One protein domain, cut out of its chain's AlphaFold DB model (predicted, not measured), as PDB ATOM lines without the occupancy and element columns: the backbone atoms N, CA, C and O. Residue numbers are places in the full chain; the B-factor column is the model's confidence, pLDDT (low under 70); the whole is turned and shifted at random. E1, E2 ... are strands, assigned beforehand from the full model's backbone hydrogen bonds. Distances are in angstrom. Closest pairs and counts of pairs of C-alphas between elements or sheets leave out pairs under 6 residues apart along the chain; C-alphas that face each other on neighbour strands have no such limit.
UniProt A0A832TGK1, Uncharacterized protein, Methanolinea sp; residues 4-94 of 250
ATOM      1  N   PHE A   4     -25.677 -13.527  26.779       97.56
ATOM      2  CA  PHE A   4     -27.121 -13.694  26.742       97.56
ATOM      3  C   PHE A   4     -27.479 -15.174  26.826       97.56
ATOM      4  O   PHE A   4     -27.205 -15.938  25.904       97.56
ATOM      5  N   GLY A   5     -28.120 -15.560  27.922       96.44
ATOM      6  CA  GLY A   5     -28.703 -16.881  28.113       96.44
ATOM      7  C   GLY A   5     -30.220 -16.816  28.216       96.44
ATOM      8  O   GLY A   5     -30.818 -15.737  28.296       96.44
ATOM      9  N   GLN A   6     -30.848 -17.990  28.221       95.44
ATOM     10  CA  GLN A   6     -32.272 -18.128  28.501       95.44
ATOM     11  C   GLN A   6     -32.534 -19.265  29.481       95.44
ATOM     12  O   GLN A   6     -31.927 -20.330  29.408       95.44
ATOM     13  N   SER A   7     -33.464 -19.023  30.401       94.50
ATOM     14  CA  SER A   7     -34.049 -20.048  31.255       94.50
ATOM     15  C   SER A   7     -34.820 -21.051  30.390       94.50
ATOM     16  O   SER A   7     -35.738 -20.641  29.670       94.50
ATOM     17  N   PRO A   8     -34.530 -22.359  30.492       92.38
ATOM     18  CA  PRO A   8     -35.270 -23.373  29.754       92.38
ATOM     19  C   PRO A   8     -36.748 -23.464  30.130       92.38
ATOM     20  O   PRO A   8     -37.540 -23.977  29.351       92.38
ATOM     21  N   GLY A   9     -37.146 -23.002  31.317       90.56
ATOM     22  CA  GLY A   9     -38.524 -23.159  31.784       90.56
ATOM     23  C   GLY A   9     -39.513 -22.239  31.066       90.56
ATOM     24  O   GLY A   9     -40.595 -22.671  30.682       90.56
ATOM     25  N   ASP A  10     -39.140 -20.975  30.897       87.81
ATOM     26  CA  ASP A  10     -40.039 -19.883  30.506       87.81
ATOM     27  C   ASP A  10     -39.413 -18.913  29.486       87.81
ATOM     28  O   ASP A  10     -40.012 -17.897  29.136       87.81
ATOM     29  N   GLY A  11     -38.187 -19.191  29.031       93.12
ATOM     30  CA  GLY A  11     -37.444 -18.315  28.130       93.12
ATOM     31  C   GLY A  11     -36.973 -17.010  28.775       93.12
ATOM     32  O   GLY A  11     -36.556 -16.098  28.057       93.12
ATOM     33  N   THR A  12     -37.035 -16.869  30.107       94.62
ATOM     34  CA  THR A  12     -36.552 -15.661  30.792       94.62
ATOM     35  C   THR A  12     -35.070 -15.434  30.515       94.62
ATOM     36  O   THR A  12     -34.255 -16.346  30.620       94.62
ATOM     37  N   TYR A  13     -34.720 -14.204  30.135       95.38
ATOM     38  CA  TYR A  13     -33.355 -13.846  29.759       95.38
ATOM     39  C   TYR A  13     -32.445 -13.817  30.982       95.38
ATOM     40  O   TYR A  13     -32.800 -13.248  32.016       95.38
ATOM     41  N   THR A  14     -31.256 -14.388  30.842       95.38
ATOM     42  CA  THR A  14     -30.241 -14.427  31.892       95.38
ATOM     43  C   THR A  14     -28.953 -13.784  31.398       95.38
ATOM     44  O   THR A  14     -28.537 -13.962  30.252       95.38
ATOM     45  N   ALA A  15     -28.323 -12.997  32.266       95.38
ATOM     46  CA  ALA A  15     -26.995 -12.465  32.007       95.38
ATOM     47  C   ALA A  15     -25.962 -13.559  32.278       95.38
ATOM     48  O   ALA A  15     -25.975 -14.168  33.346       95.38
ATOM     49  N   LEU A  16     -25.078 -13.799  31.312       96.69
ATOM     50  CA  LEU A  16     -24.014 -14.791  31.435       96.69
ATOM     51  C   LEU A  16     -22.664 -14.108  31.635       96.69
ATOM     52  O   LEU A  16     -22.333 -13.143  30.940       96.69
ATOM     53  N   ASP A  17     -21.861 -14.638  32.550       95.12
ATOM     54  CA  ASP A  17     -20.456 -14.263  32.653       95.12
ATOM     55  C   ASP A  17     -19.673 -14.684  31.412       95.12
ATOM     56  O   ASP A  17     -20.086 -15.538  30.622       95.12
ATOM     57  N   SER A  18     -18.489 -14.097  31.255       94.38
ATOM     58  CA  SER A  18     -17.671 -14.284  30.062       94.38
ATOM     59  C   SER A  18     -17.287 -15.734  29.779       94.38
ATOM     60  O   SER A  18     -17.197 -16.105  28.613       94.38
ATOM     61  N   ALA A  19     -17.073 -16.526  30.828       95.75
ATOM     62  CA  ALA A  19     -16.720 -17.937  30.732       95.75
ATOM     63  C   ALA A  19     -17.910 -18.830  30.339       95.75
ATOM     64  O   ALA A  19     -17.703 -19.920  29.814       95.75
ATOM     65  N   LEU A  20     -19.142 -18.379  30.600       96.44
ATOM     66  CA  LEU A  20     -20.368 -19.127  30.310       96.44
ATOM     67  C   LEU A  20     -20.979 -18.744  28.958       96.44
ATOM     68  O   LEU A  20     -21.709 -19.536  28.368       96.44
ATOM     69  N   ASP A  21     -20.665 -17.554  28.445       96.62
ATOM     70  CA  ASP A  21     -21.084 -17.122  27.113       96.62
ATOM     71  C   ASP A  21     -20.197 -17.716  26.012       96.62
ATOM     72  O   ASP A  21     -19.313 -17.062  25.458       96.62
ATOM     73  N   THR A  22     -20.439 -18.988  25.714       95.38
ATOM     74  CA  THR A  22     -19.734 -19.752  24.674       95.38
ATOM     75  C   THR A  22     -20.475 -19.760  23.335       95.38
ATOM     76  O   THR A  22     -20.022 -20.385  22.374       95.38
ATOM     77  N   SER A  23     -21.616 -19.069  23.249       95.19
ATOM     78  CA  SER A  23     -22.455 -19.065  22.054       95.19
ATOM     79  C   SER A  23     -21.743 -18.392  20.875       95.19
ATOM     80  O   SER A  23     -21.240 -17.272  21.015       95.19
ATOM     81  N   PRO A  24     -21.778 -18.982  19.662       95.81
ATOM     82  CA  PRO A  24     -21.282 -18.311  18.459       95.81
ATOM     83  C   PRO A  24     -22.121 -17.075  18.084       95.81
ATOM     84  O   PRO A  24     -21.732 -16.308  17.202       95.81
ATOM     85  N   TYR A  25     -23.266 -16.879  18.745       97.25
ATOM     86  CA  TYR A  25     -24.180 -15.760  18.544       97.25
ATOM     87  C   TYR A  25     -24.001 -14.636  19.577       97.25
ATOM     88  O   TYR A  25     -24.851 -13.751  19.670       97.25
ATOM     89  N   SER A  26     -22.910 -14.627  20.347       97.44
ATOM     90  CA  SER A  26     -22.629 -13.539  21.289       97.44
ATOM     91  C   SER A  26     -22.404 -12.198  20.574       97.44
ATOM     92  O   SER A  26     -21.615 -12.102  19.632       97.44
ATOM     93  N   ALA A  27     -23.070 -11.140  21.049       97.88
ATOM     94  CA  ALA A  27     -22.812  -9.751  20.652       97.88
ATOM     95  C   ALA A  27     -21.783  -9.055  21.552       97.88
ATOM     96  O   ALA A  27     -21.446  -7.900  21.303       97.88
ATOM     97  N   ARG A  28     -21.255  -9.709  22.595       97.12
ATOM     98  CA  ARG A  28     -20.281  -9.077  23.499       97.12
ATOM     99  C   ARG A  28     -19.079  -8.453  22.777       97.12
ATOM    100  O   ARG A  28     -18.747  -7.326  23.130       97.12
ATOM    101  N   PRO A  29     -18.450  -9.097  21.769       95.94
ATOM    102  CA  PRO A  29     -17.311  -8.483  21.085       95.94
ATOM    103  C   PRO A  29     -17.707  -7.346  20.130       95.94
ATOM    104  O   PRO A  29     -16.832  -6.717  19.549       95.94
ATOM    105  N   PHE A  30     -19.006  -7.086  19.947       97.06
ATOM    106  CA  PHE A  30     -19.516  -6.086  19.012       97.06
ATOM    107  C   PHE A  30     -19.748  -4.756  19.715       97.06
ATOM    108  O   PHE A  30     -19.888  -3.740  19.046       97.06
ATOM    109  N   ILE A  31     -19.849  -4.758  21.047       97.44
ATOM    110  CA  ILE A  31     -20.331  -3.614  21.808       97.44
ATOM    111  C   ILE A  31     -19.228  -3.118  22.738       97.44
ATOM    112  O   ILE A  31     -18.782  -3.831  23.636       97.44
ATOM    113  N   MET A  32     -18.841  -1.861  22.552       97.25
ATOM    114  CA  MET A  32     -17.905  -1.145  23.409       97.25
ATOM    115  C   MET A  32     -18.655  -0.079  24.206       97.25
ATOM    116  O   MET A  32     -19.443   0.671  23.637       97.25
ATOM    117  N   ILE A  33     -18.402  -0.018  25.513       96.62
ATOM    118  CA  ILE A  33     -18.933   1.019  26.403       96.62
ATOM    119  C   ILE A  33     -17.796   1.994  26.709       96.62
ATOM    120  O   ILE A  33     -16.736   1.556  27.154       96.62
ATOM    121  N   ASP A  34     -18.004   3.284  26.460       95.94
ATOM    122  CA  ASP A  34     -16.996   4.333  26.666       95.94
ATOM    123  C   ASP A  34     -16.676   4.581  28.151       95.94
ATOM    124  O   ASP A  34     -15.516   4.754  28.522       95.94
ATOM    125  N   GLN A  35     -17.699   4.545  29.004       94.62
ATOM    126  CA  GLN A  35     -17.617   4.777  30.444       94.62
ATOM    127  C   GLN A  35     -18.237   3.593  31.200       94.62
ATOM    128  O   GLN A  35     -19.387   3.651  31.635       94.62
ATOM    129  N   PRO A  36     -17.503   2.476  31.366       93.06
ATOM    130  CA  PRO A  36     -18.037   1.272  32.006       93.06
ATOM    131  C   PRO A  36     -18.300   1.440  33.512       93.06
ATOM    132  O   PRO A  36     -18.952   0.587  34.111       93.06
ATOM    133  N   ALA A  37     -17.796   2.514  34.123       93.62
ATOM    134  CA  ALA A  37     -18.072   2.897  35.499       93.62
ATOM    135  C   ALA A  37     -18.245   4.416  35.583       93.62
ATOM    136  O   ALA A  37     -17.449   5.170  35.027       93.62
ATOM    137  N   VAL A  38     -19.267   4.848  36.318       93.19
ATOM    138  CA  VAL A  38     -19.564   6.258  36.581       93.19
ATOM    139  C   VAL A  38     -19.838   6.444  38.069       93.19
ATOM    140  O   VAL A  38     -20.366   5.550  38.732       93.19
ATOM    141  N   TYR A  39     -19.472   7.605  38.601       92.06
ATOM    142  CA  TYR A  39     -19.801   7.999  39.967       92.06
ATOM    143  C   TYR A  39     -20.890   9.068  39.921       92.06
ATOM    144  O   TYR A  39     -20.717  10.090  39.262       92.06
ATOM    145  N   LEU A  40     -21.997   8.826  40.620       90.62
ATOM    146  CA  LEU A  40     -23.160   9.711  40.651       90.62
ATOM    147  C   LEU A  40     -23.451  10.126  42.090       90.62
ATOM    148  O   LEU A  40     -23.520   9.277  42.981       90.62
ATOM    149  N   LYS A  41     -23.657  11.422  42.321       91.75
ATOM    150  CA  LYS A  41     -24.235  11.921  43.573       91.75
ATOM    151  C   LYS A  41     -25.768  11.851  43.503       91.75
ATOM    152  O   LYS A  41     -26.335  11.671  42.424       91.75
ATOM    153  N   PRO A  42     -26.478  11.990  44.637       90.69
ATOM    154  CA  PRO A  42     -27.935  12.055  44.624       90.69
ATOM    155  C   PRO A  42     -28.452  13.155  43.685       90.69
ATOM    156  O   PRO A  42     -28.091  14.318  43.835       90.69
ATOM    157  N   GLY A  43     -29.307  12.773  42.734       93.69
ATOM    158  CA  GLY A  43     -29.866  13.672  41.719       93.69
ATOM    159  C   GLY A  43     -29.041  13.788  40.431       93.69
ATOM    160  O   GLY A  43     -29.574  14.285  39.438       93.69
ATOM    161  N   ASP A  44     -27.800  13.292  40.415       94.75
ATOM    162  CA  ASP A  44     -26.947  13.320  39.226       94.75
ATOM    163  C   ASP A  44     -27.429  12.338  38.150       94.75
ATOM    164  O   ASP A  44     -28.139  11.360  38.404       94.75
ATOM    165  N   ARG A  45     -26.981  12.598  36.920       94.50
ATOM    166  CA  ARG A  45     -27.154  11.733  35.754       94.50
ATOM    167  C   ARG A  45     -25.827  11.634  35.012       94.50
ATOM    168  O   ARG A  45     -25.057  12.591  35.007       94.50
ATOM    169  N   ALA A  46     -25.588  10.496  34.374       94.31
ATOM    170  CA  ALA A  46     -24.500  10.326  33.422       94.31
ATOM    171  C   ALA A  46     -25.056   9.718  32.138       94.31
ATOM    172  O   ALA A  46     -25.882   8.804  32.192       94.31
ATOM    173  N   ASP A  47     -24.558  10.213  31.011       95.88
ATOM    174  CA  ASP A  47     -24.794   9.624  29.703       95.88
ATOM    175  C   ASP A  47     -23.638   8.673  29.388       95.88
ATOM    176  O   ASP A  47     -22.468   9.042  29.499       95.88
ATOM    177  N   VAL A  48     -23.970   7.439  29.018       95.00
ATOM    178  CA  VAL A  48     -23.004   6.387  28.683       95.00
ATOM    179  C   VAL A  48     -23.306   5.896  27.276       95.00
ATOM    180  O   VAL A  48     -24.450   5.550  26.969       95.00
ATOM    181  N   THR A  49     -22.289   5.843  26.419       96.81
ATOM    182  CA  THR A  49     -22.451   5.466  25.013       96.81
ATOM    183  C   THR A  49     -22.040   4.016  24.792       96.81
ATOM    184  O   THR A  49     -20.920   3.607  25.095       96.81
ATOM    185  N   ALA A  50     -22.946   3.236  24.197       96.81
ATOM    186  CA  ALA A  50     -22.654   1.904  23.681       96.81
ATOM    187  C   ALA A  50     -22.431   1.968  22.163       96.81
ATOM    188  O   ALA A  50     -23.374   2.139  21.393       96.81
ATOM    189  N   THR A  51     -21.184   1.809  21.728       97.62
ATOM    190  CA  THR A  51     -20.815   1.784  20.309       97.62
ATOM    191  C   THR A  51     -20.835   0.357  19.789       97.62
ATOM    192  O   THR A  51     -20.190  -0.522  20.361       97.62
ATOM    193  N   ILE A  52     -21.539   0.133  18.678       96.88
ATOM    194  CA  ILE A  52     -21.628  -1.172  18.019       96.88
ATOM    195  C   ILE A  52     -20.719  -1.189  16.792       96.88
ATOM    196  O   ILE A  52     -20.859  -0.362  15.896       96.88
ATOM    197  N   SER A  53     -19.796  -2.143  16.736       96.00
ATOM    198  CA  SER A  53     -18.907  -2.397  15.601       96.00
ATOM    199  C   SER A  53     -18.986  -3.871  15.223       96.00
ATOM    200  O   SER A  53     -18.841  -4.737  16.078       96.00
ATOM    201  N   ILE A  54     -19.236  -4.166  13.947       93.44
ATOM    202  CA  ILE A  54     -19.371  -5.543  13.457       93.44
ATOM    203  C   ILE A  54     -17.983  -6.044  13.033       93.44
ATOM    204  O   ILE A  54     -17.425  -5.497  12.079       93.44
ATOM    205  N   PRO A  55     -17.412  -7.072  13.689       92.44
ATOM    206  CA  PRO A  55     -16.130  -7.633  13.278       92.44
ATOM    207  C   PRO A  55     -16.181  -8.196  11.852       92.44
ATOM    208  O   PRO A  55     -17.185  -8.787  11.436       92.44
ATOM    209  N   SER A  56     -15.083  -8.074  11.104       91.00
ATOM    210  CA  SER A  56     -14.949  -8.714   9.790       91.00
ATOM    211  C   SER A  56     -15.121 -10.232   9.897       91.00
ATOM    212  O   SER A  56     -14.618 -10.844  10.837       91.00
ATOM    213  N   GLY A  57     -15.799 -10.850   8.928       89.56
ATOM    214  CA  GLY A  57     -16.054 -12.298   8.940       89.56
ATOM    215  C   GLY A  57     -17.160 -12.737   9.908       89.56
ATOM    216  O   GLY A  57     -17.335 -13.932  10.147       89.56
ATOM    217  N   THR A  58     -17.921 -11.789  10.462       94.12
ATOM    218  CA  THR A  58     -19.135 -12.090  11.223       94.12
ATOM    219  C   THR A  58     -20.114 -12.895  10.367       94.12
ATOM    220  O   THR A  58     -20.522 -12.448   9.300       94.12
ATOM    221  N   ARG A  59     -20.505 -14.078  10.856       93.81
ATOM    222  CA  ARG A  59     -21.521 -14.932  10.218       93.81
ATOM    223  C   ARG A  59     -22.905 -14.283  10.226       93.81
ATOM    224  O   ARG A  59     -23.194 -13.466  11.096       93.81
ATOM    225  N   ASP A  60     -23.784 -14.746   9.355       96.19
ATOM    226  CA  ASP A  60     -25.172 -14.295   9.287       96.19
ATOM    227  C   ASP A  60     -25.972 -14.553  10.584       96.19
ATOM    228  O   ASP A  60     -25.514 -15.223  11.521       96.19
ATOM    229  N   GLY A  61     -27.187 -14.003  10.638       96.56
ATOM    230  CA  GLY A  61     -28.136 -14.204  11.730       96.56
ATOM    231  C   GLY A  61     -28.072 -13.144  12.831       96.56
ATOM    232  O   GLY A  61     -27.607 -12.016  12.635       96.56
ATOM    233  N   GLY A  62     -28.595 -13.506  14.001       97.75
ATOM    234  CA  GLY A  62     -28.709 -12.616  15.151       97.75
ATOM    235  C   GLY A  62     -27.467 -12.618  16.042       97.75
ATOM    236  O   GLY A  62     -26.694 -13.581  16.041       97.75
ATOM    237  N   ARG A  63     -27.267 -11.542  16.809       98.00
ATOM    238  CA  ARG A  63     -26.275 -11.461  17.890       98.00
ATOM    239  C   ARG A  63     -26.897 -10.897  19.159       98.00
ATOM    240  O   ARG A  63     -27.674  -9.948  19.086       98.00
ATOM    241  N   TYR A  64     -26.529 -11.464  20.304       98.31
ATOM    242  CA  TYR A  64     -27.223 -11.230  21.569       98.31
ATOM    243  C   TYR A  64     -26.245 -10.917  22.699       98.31
ATOM    244  O   TYR A  64     -25.217 -11.578  22.848       98.31
ATOM    245  N   ALA A  65     -26.552  -9.899  23.498       98.25
ATOM    246  CA  ALA A  65     -25.814  -9.555  24.713       98.25
ATOM    247  C   ALA A  65     -26.729  -8.834  25.707       98.25
ATOM    248  O   ALA A  65     -27.813  -8.375  25.345       98.25
ATOM    249  N   ILE A  66     -26.285  -8.711  26.955       97.81
ATOM    250  CA  ILE A  66     -26.972  -7.906  27.967       97.81
ATOM    251  C   ILE A  66     -26.038  -6.793  28.439       97.81
ATOM    252  O   ILE A  66     -24.939  -7.043  28.949       97.81
ATOM    253  N   ILE A  67     -26.497  -5.547  28.309       96.81
ATOM    254  CA  ILE A  67     -25.892  -4.417  29.015       96.81
ATOM    255  C   ILE A  67     -26.477  -4.431  30.424       96.81
ATOM    256  O   ILE A  67     -27.663  -4.177  30.619       96.81
ATOM    257  N   LEU A  68     -25.645  -4.783  31.401       95.06
ATOM    258  CA  LEU A  68     -26.019  -4.783  32.808       95.06
ATOM    259  C   LEU A  68     -25.538  -3.482  33.447       95.06
ATOM    260  O   LEU A  68     -24.334  -3.232  33.494       95.06
ATOM    261  N   VAL A  69     -26.477  -2.682  33.941       93.38
ATOM    262  CA  VAL A  69     -26.205  -1.490  34.747       93.38
ATOM    263  C   VAL A  69     -26.480  -1.854  36.194       93.38
ATOM    264  O   VAL A  69     -27.589  -2.260  36.529       93.38
ATOM    265  N   HIS A  70     -25.483  -1.746  37.058       90.81
ATOM    266  CA  HIS A  70     -25.620  -2.094  38.466       90.81
ATOM    267  C   HIS A  70     -24.737  -1.179  39.317       90.81
ATOM    268  O   HIS A  70     -23.720  -0.685  38.822       90.81
ATOM    269  N   PRO A  71     -25.085  -0.940  40.592       87.62
ATOM    270  CA  PRO A  71     -24.168  -0.260  41.493       87.62
ATOM    271  C   PRO A  71     -22.906  -1.102  41.699       87.62
ATOM    272  O   PRO A  71     -22.935  -2.336  41.628       87.62
ATOM    273  N   ALA A  72     -21.793  -0.429  41.978       82.25
ATOM    274  CA  ALA A  72     -20.578  -1.103  42.410       82.25
ATOM    275  C   ALA A  72     -20.836  -1.896  43.705       82.25
ATOM    276  O   ALA A  72     -21.704  -1.534  44.505       82.25
ATOM    277  N   ALA A  73     -20.078  -2.976  43.916       74.06
ATOM    278  CA  ALA A  73     -20.152  -3.737  45.158       74.06
ATOM    279  C   ALA A  73     -19.898  -2.806  46.355       74.06
ATOM    280  O   ALA A  73     -18.931  -2.041  46.357       74.06
ATOM    281  N   ALA A  74     -20.775  -2.856  47.360       65.75
ATOM    282  CA  ALA A  74     -20.610  -2.045  48.557       65.75
ATOM    283  C   ALA A  74     -19.314  -2.444  49.274       65.75
ATOM    284  O   ALA A  74     -19.062  -3.623  49.530       65.75
ATOM    285  N   THR A  75     -18.493  -1.460  49.632       61.94
ATOM    286  CA  THR A  75     -17.414  -1.674  50.594       61.94
ATOM    287  C   THR A  75     -18.018  -2.061  51.946       61.94
ATOM    288  O   THR A  75     -19.012  -1.473  52.375       61.94
ATOM    289  N   SER A  76     -17.420  -3.064  52.597       58.97
ATOM    290  CA  SER A  76     -17.782  -3.567  53.932       58.97
ATOM    291  C   SER A  76     -18.214  -2.446  54.895       58.97
ATOM    292  O   SER A  76     -17.473  -1.483  55.089       58.97
ATOM    293  N   GLY A  77     -19.405  -2.574  55.496       61.16
ATOM    294  CA  GLY A  77     -19.917  -1.669  56.537       61.16
ATOM    295  C   GLY A  77     -20.935  -0.609  56.091       61.16
ATOM    296  O   GLY A  77     -21.481   0.084  56.948       61.16
ATOM    297  N   ALA A  78     -21.237  -0.483  54.795       57.94
ATOM    298  CA  ALA A  78     -22.317   0.393  54.333       57.94
ATOM    299  C   ALA A  78     -23.704  -0.249  54.575       57.94
ATOM    300  O   ALA A  78     -23.866  -1.444  54.306       57.94
ATOM    301  N   PRO A  79     -24.715   0.507  55.058       52.69
ATOM    302  CA  PRO A  79     -26.079   0.000  55.191       52.69
ATOM    303  C   PRO A  79     -26.598  -0.478  53.833       52.69
ATOM    304  O   PRO A  79     -26.255   0.097  52.801       52.69
ATOM    305  N   THR A  80     -27.404  -1.542  53.854       50.44
ATOM    306  CA  THR A  80     -27.937  -2.279  52.702       50.44
ATOM    307  C   THR A  80     -28.417  -1.335  51.595       50.44
ATOM    308  O   THR A  80     -29.537  -0.829  51.628       50.44
ATOM    309  N   ALA A  81     -27.557  -1.067  50.613       55.03
ATOM    310  CA  ALA A  81     -27.928  -0.288  49.446       55.03
ATOM    311  C   ALA A  81     -28.924  -1.116  48.628       55.03
ATOM    312  O   ALA A  81     -28.662  -2.281  48.323       55.03
ATOM    313  N   PHE A  82     -30.067  -0.523  48.273       53.38
ATOM    314  CA  PHE A  82     -30.992  -1.103  47.303       53.38
ATOM    315  C   PHE A  82     -30.279  -1.178  45.952       53.38
ATOM    316  O   PHE A  82     -30.266  -0.228  45.174       53.38
ATOM    317  N   ALA A  83     -29.620  -2.306  45.704       60.44
ATOM    318  CA  ALA A  83     -28.910  -2.555  44.470       60.44
ATOM    319  C   ALA A  83     -29.896  -3.027  43.402       60.44
ATOM    320  O   ALA A  83     -30.014  -4.216  43.122       60.44
ATOM    321  N   THR A  84     -30.644  -2.099  42.808       75.94
ATOM    322  CA  THR A  84     -31.415  -2.413  41.606       75.94
ATOM    323  C   THR A  84     -30.463  -2.448  40.420       75.94
ATOM    324  O   THR A  84     -29.993  -1.406  39.961       75.94
ATOM    325  N   ALA A  85     -30.157  -3.650  39.939       86.44
ATOM    326  CA  ALA A  85     -29.519  -3.825  38.647       86.44
ATOM    327  C   ALA A  85     -30.577  -3.756  37.537       86.44
ATOM    328  O   ALA A  85     -31.675  -4.298  37.674       86.44
ATOM    329  N   VAL A  86     -30.237  -3.112  36.426       91.62
ATOM    330  CA  VAL A  86     -31.051  -3.055  35.213       91.62
ATOM    331  C   VAL A  86     -30.343  -3.859  34.134       91.62
ATOM    332  O   VAL A  86     -29.211  -3.558  33.758       91.62
ATOM    333  N   ALA A  87     -31.014  -4.892  33.633       93.44
ATOM    334  CA  ALA A  87     -30.560  -5.665  32.488       93.44
ATOM    335  C   ALA A  87     -31.238  -5.131  31.224       93.44
ATOM    336  O   ALA A  87     -32.464  -5.142  31.129       93.44
ATOM    337  N   ILE A  88     -30.442  -4.681  30.256       95.50
ATOM    338  CA  ILE A  88     -30.906  -4.193  28.957       95.50
ATOM    339  C   ILE A  88     -30.549  -5.252  27.904       95.50
ATOM    340  O   ILE A  88     -29.369  -5.400  27.562       95.50
ATOM    341  N   PRO A  89     -31.532  -6.024  27.406       96.56
ATOM    342  CA  PRO A  89     -31.315  -7.006  26.351       96.56
ATOM    343  C   PRO A  89     -30.968  -6.312  25.027       96.56
ATOM    344  O   PRO A  89     -31.685  -5.414  24.592       96.56
ATOM    345  N   VAL A  90     -29.898  -6.749  24.364       97.62
ATOM    346  CA  VAL A  90     -29.470  -6.241  23.054       97.62
ATOM    347  C   VAL A  90     -29.626  -7.340  22.010       97.62
ATOM    348  O   VAL A  90     -29.051  -8.419  22.150       97.62
ATOM    349  N   PHE A  91     -30.389  -7.042  20.958       97.69
ATOM    350  CA  PHE A  91     -30.661  -7.923  19.825       97.69
ATOM    351  C   PHE A  91     -30.163  -7.246  18.551       97.69
ATOM    352  O   PHE A  91     -30.704  -6.224  18.132       97.69
ATOM    353  N   LEU A  92     -29.126  -7.803  17.933       96.88
ATOM    354  CA  LEU A  92     -28.567  -7.307  16.678       96.88
ATOM    355  C   LEU A  92     -28.872  -8.285  15.554       96.88
ATOM    356  O   LEU A  92     -28.914  -9.492  15.768       96.88
ATOM    357  N   THR A  93     -29.030  -7.760  14.344       96.38
ATOM    358  CA  THR A  93     -29.154  -8.558  13.120       96.38
ATOM    359  C   THR A  93     -28.051  -8.143  12.163       96.38
ATOM    360  O   THR A  93     -27.883  -6.953  11.890       96.38
ATOM    361  N   VAL A  94     -27.287  -9.109  11.656       94.75
ATOM    362  CA  VAL A  94     -26.228  -8.838  10.680       94.75
ATOM    363  C   VAL A  94     -26.874  -8.500   9.337       94.75
ATOM    364  O   VAL A  94     -27.541  -9.332   8.723       94.75
TER     365      VAL A  94
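What this domain is: This is residues 4 to 94 of the 250 residues of an uncharacterized protein of Methanolinea sp (UniProt A0A832TGK1). With little regular structure, this is a loose set of three two-stranded antiparallel hairpins: the long E5-E6 in the middle, the small E1-E2 crossing one side of it, and E3-E4 set off on the other side. The loop tips 7 to 12, 40 to 45 and 75 to 80 stick out. The 91 printed residues are all strand in class, E1 to E6 in order, with only 29 in named elements, a radius of gyration of the C-alphas of 15.8 A and spans of 47 by 33 by 21 A.

How they stand to each other: E5, residues 62 to 69, and E6, residues 86 to 93, form a hairpin at 160 degrees, with N 67 and O 88 3.0 A apart. E1, residues 4 to 6, and E2, residues 13 to 16, form another, with N 5 and O 14 2.9 A apart. The closest C-alphas of E1 and E5 are those of Phe 4 and Ala 65, 4.8 A. E3, residues 31 to 33, and E4, residues 50 to 52, form the third, with N 51 and O 32 2.8 A apart; both are apart from E5 and E6.

Where its parts are: E1 begins at C-alpha 4 (-27.121, -13.694, 26.742). E5 spans 22.7 A; E6 spans 22.8 A, ending at C-alpha 93 (-29.154, -8.558, 13.120).

The domain as a whole: The printed part has no cut. Links E2 to E3, E3 to E4 and E5 to E6 are long. Residues 74 to 83 have pLDDT under 70.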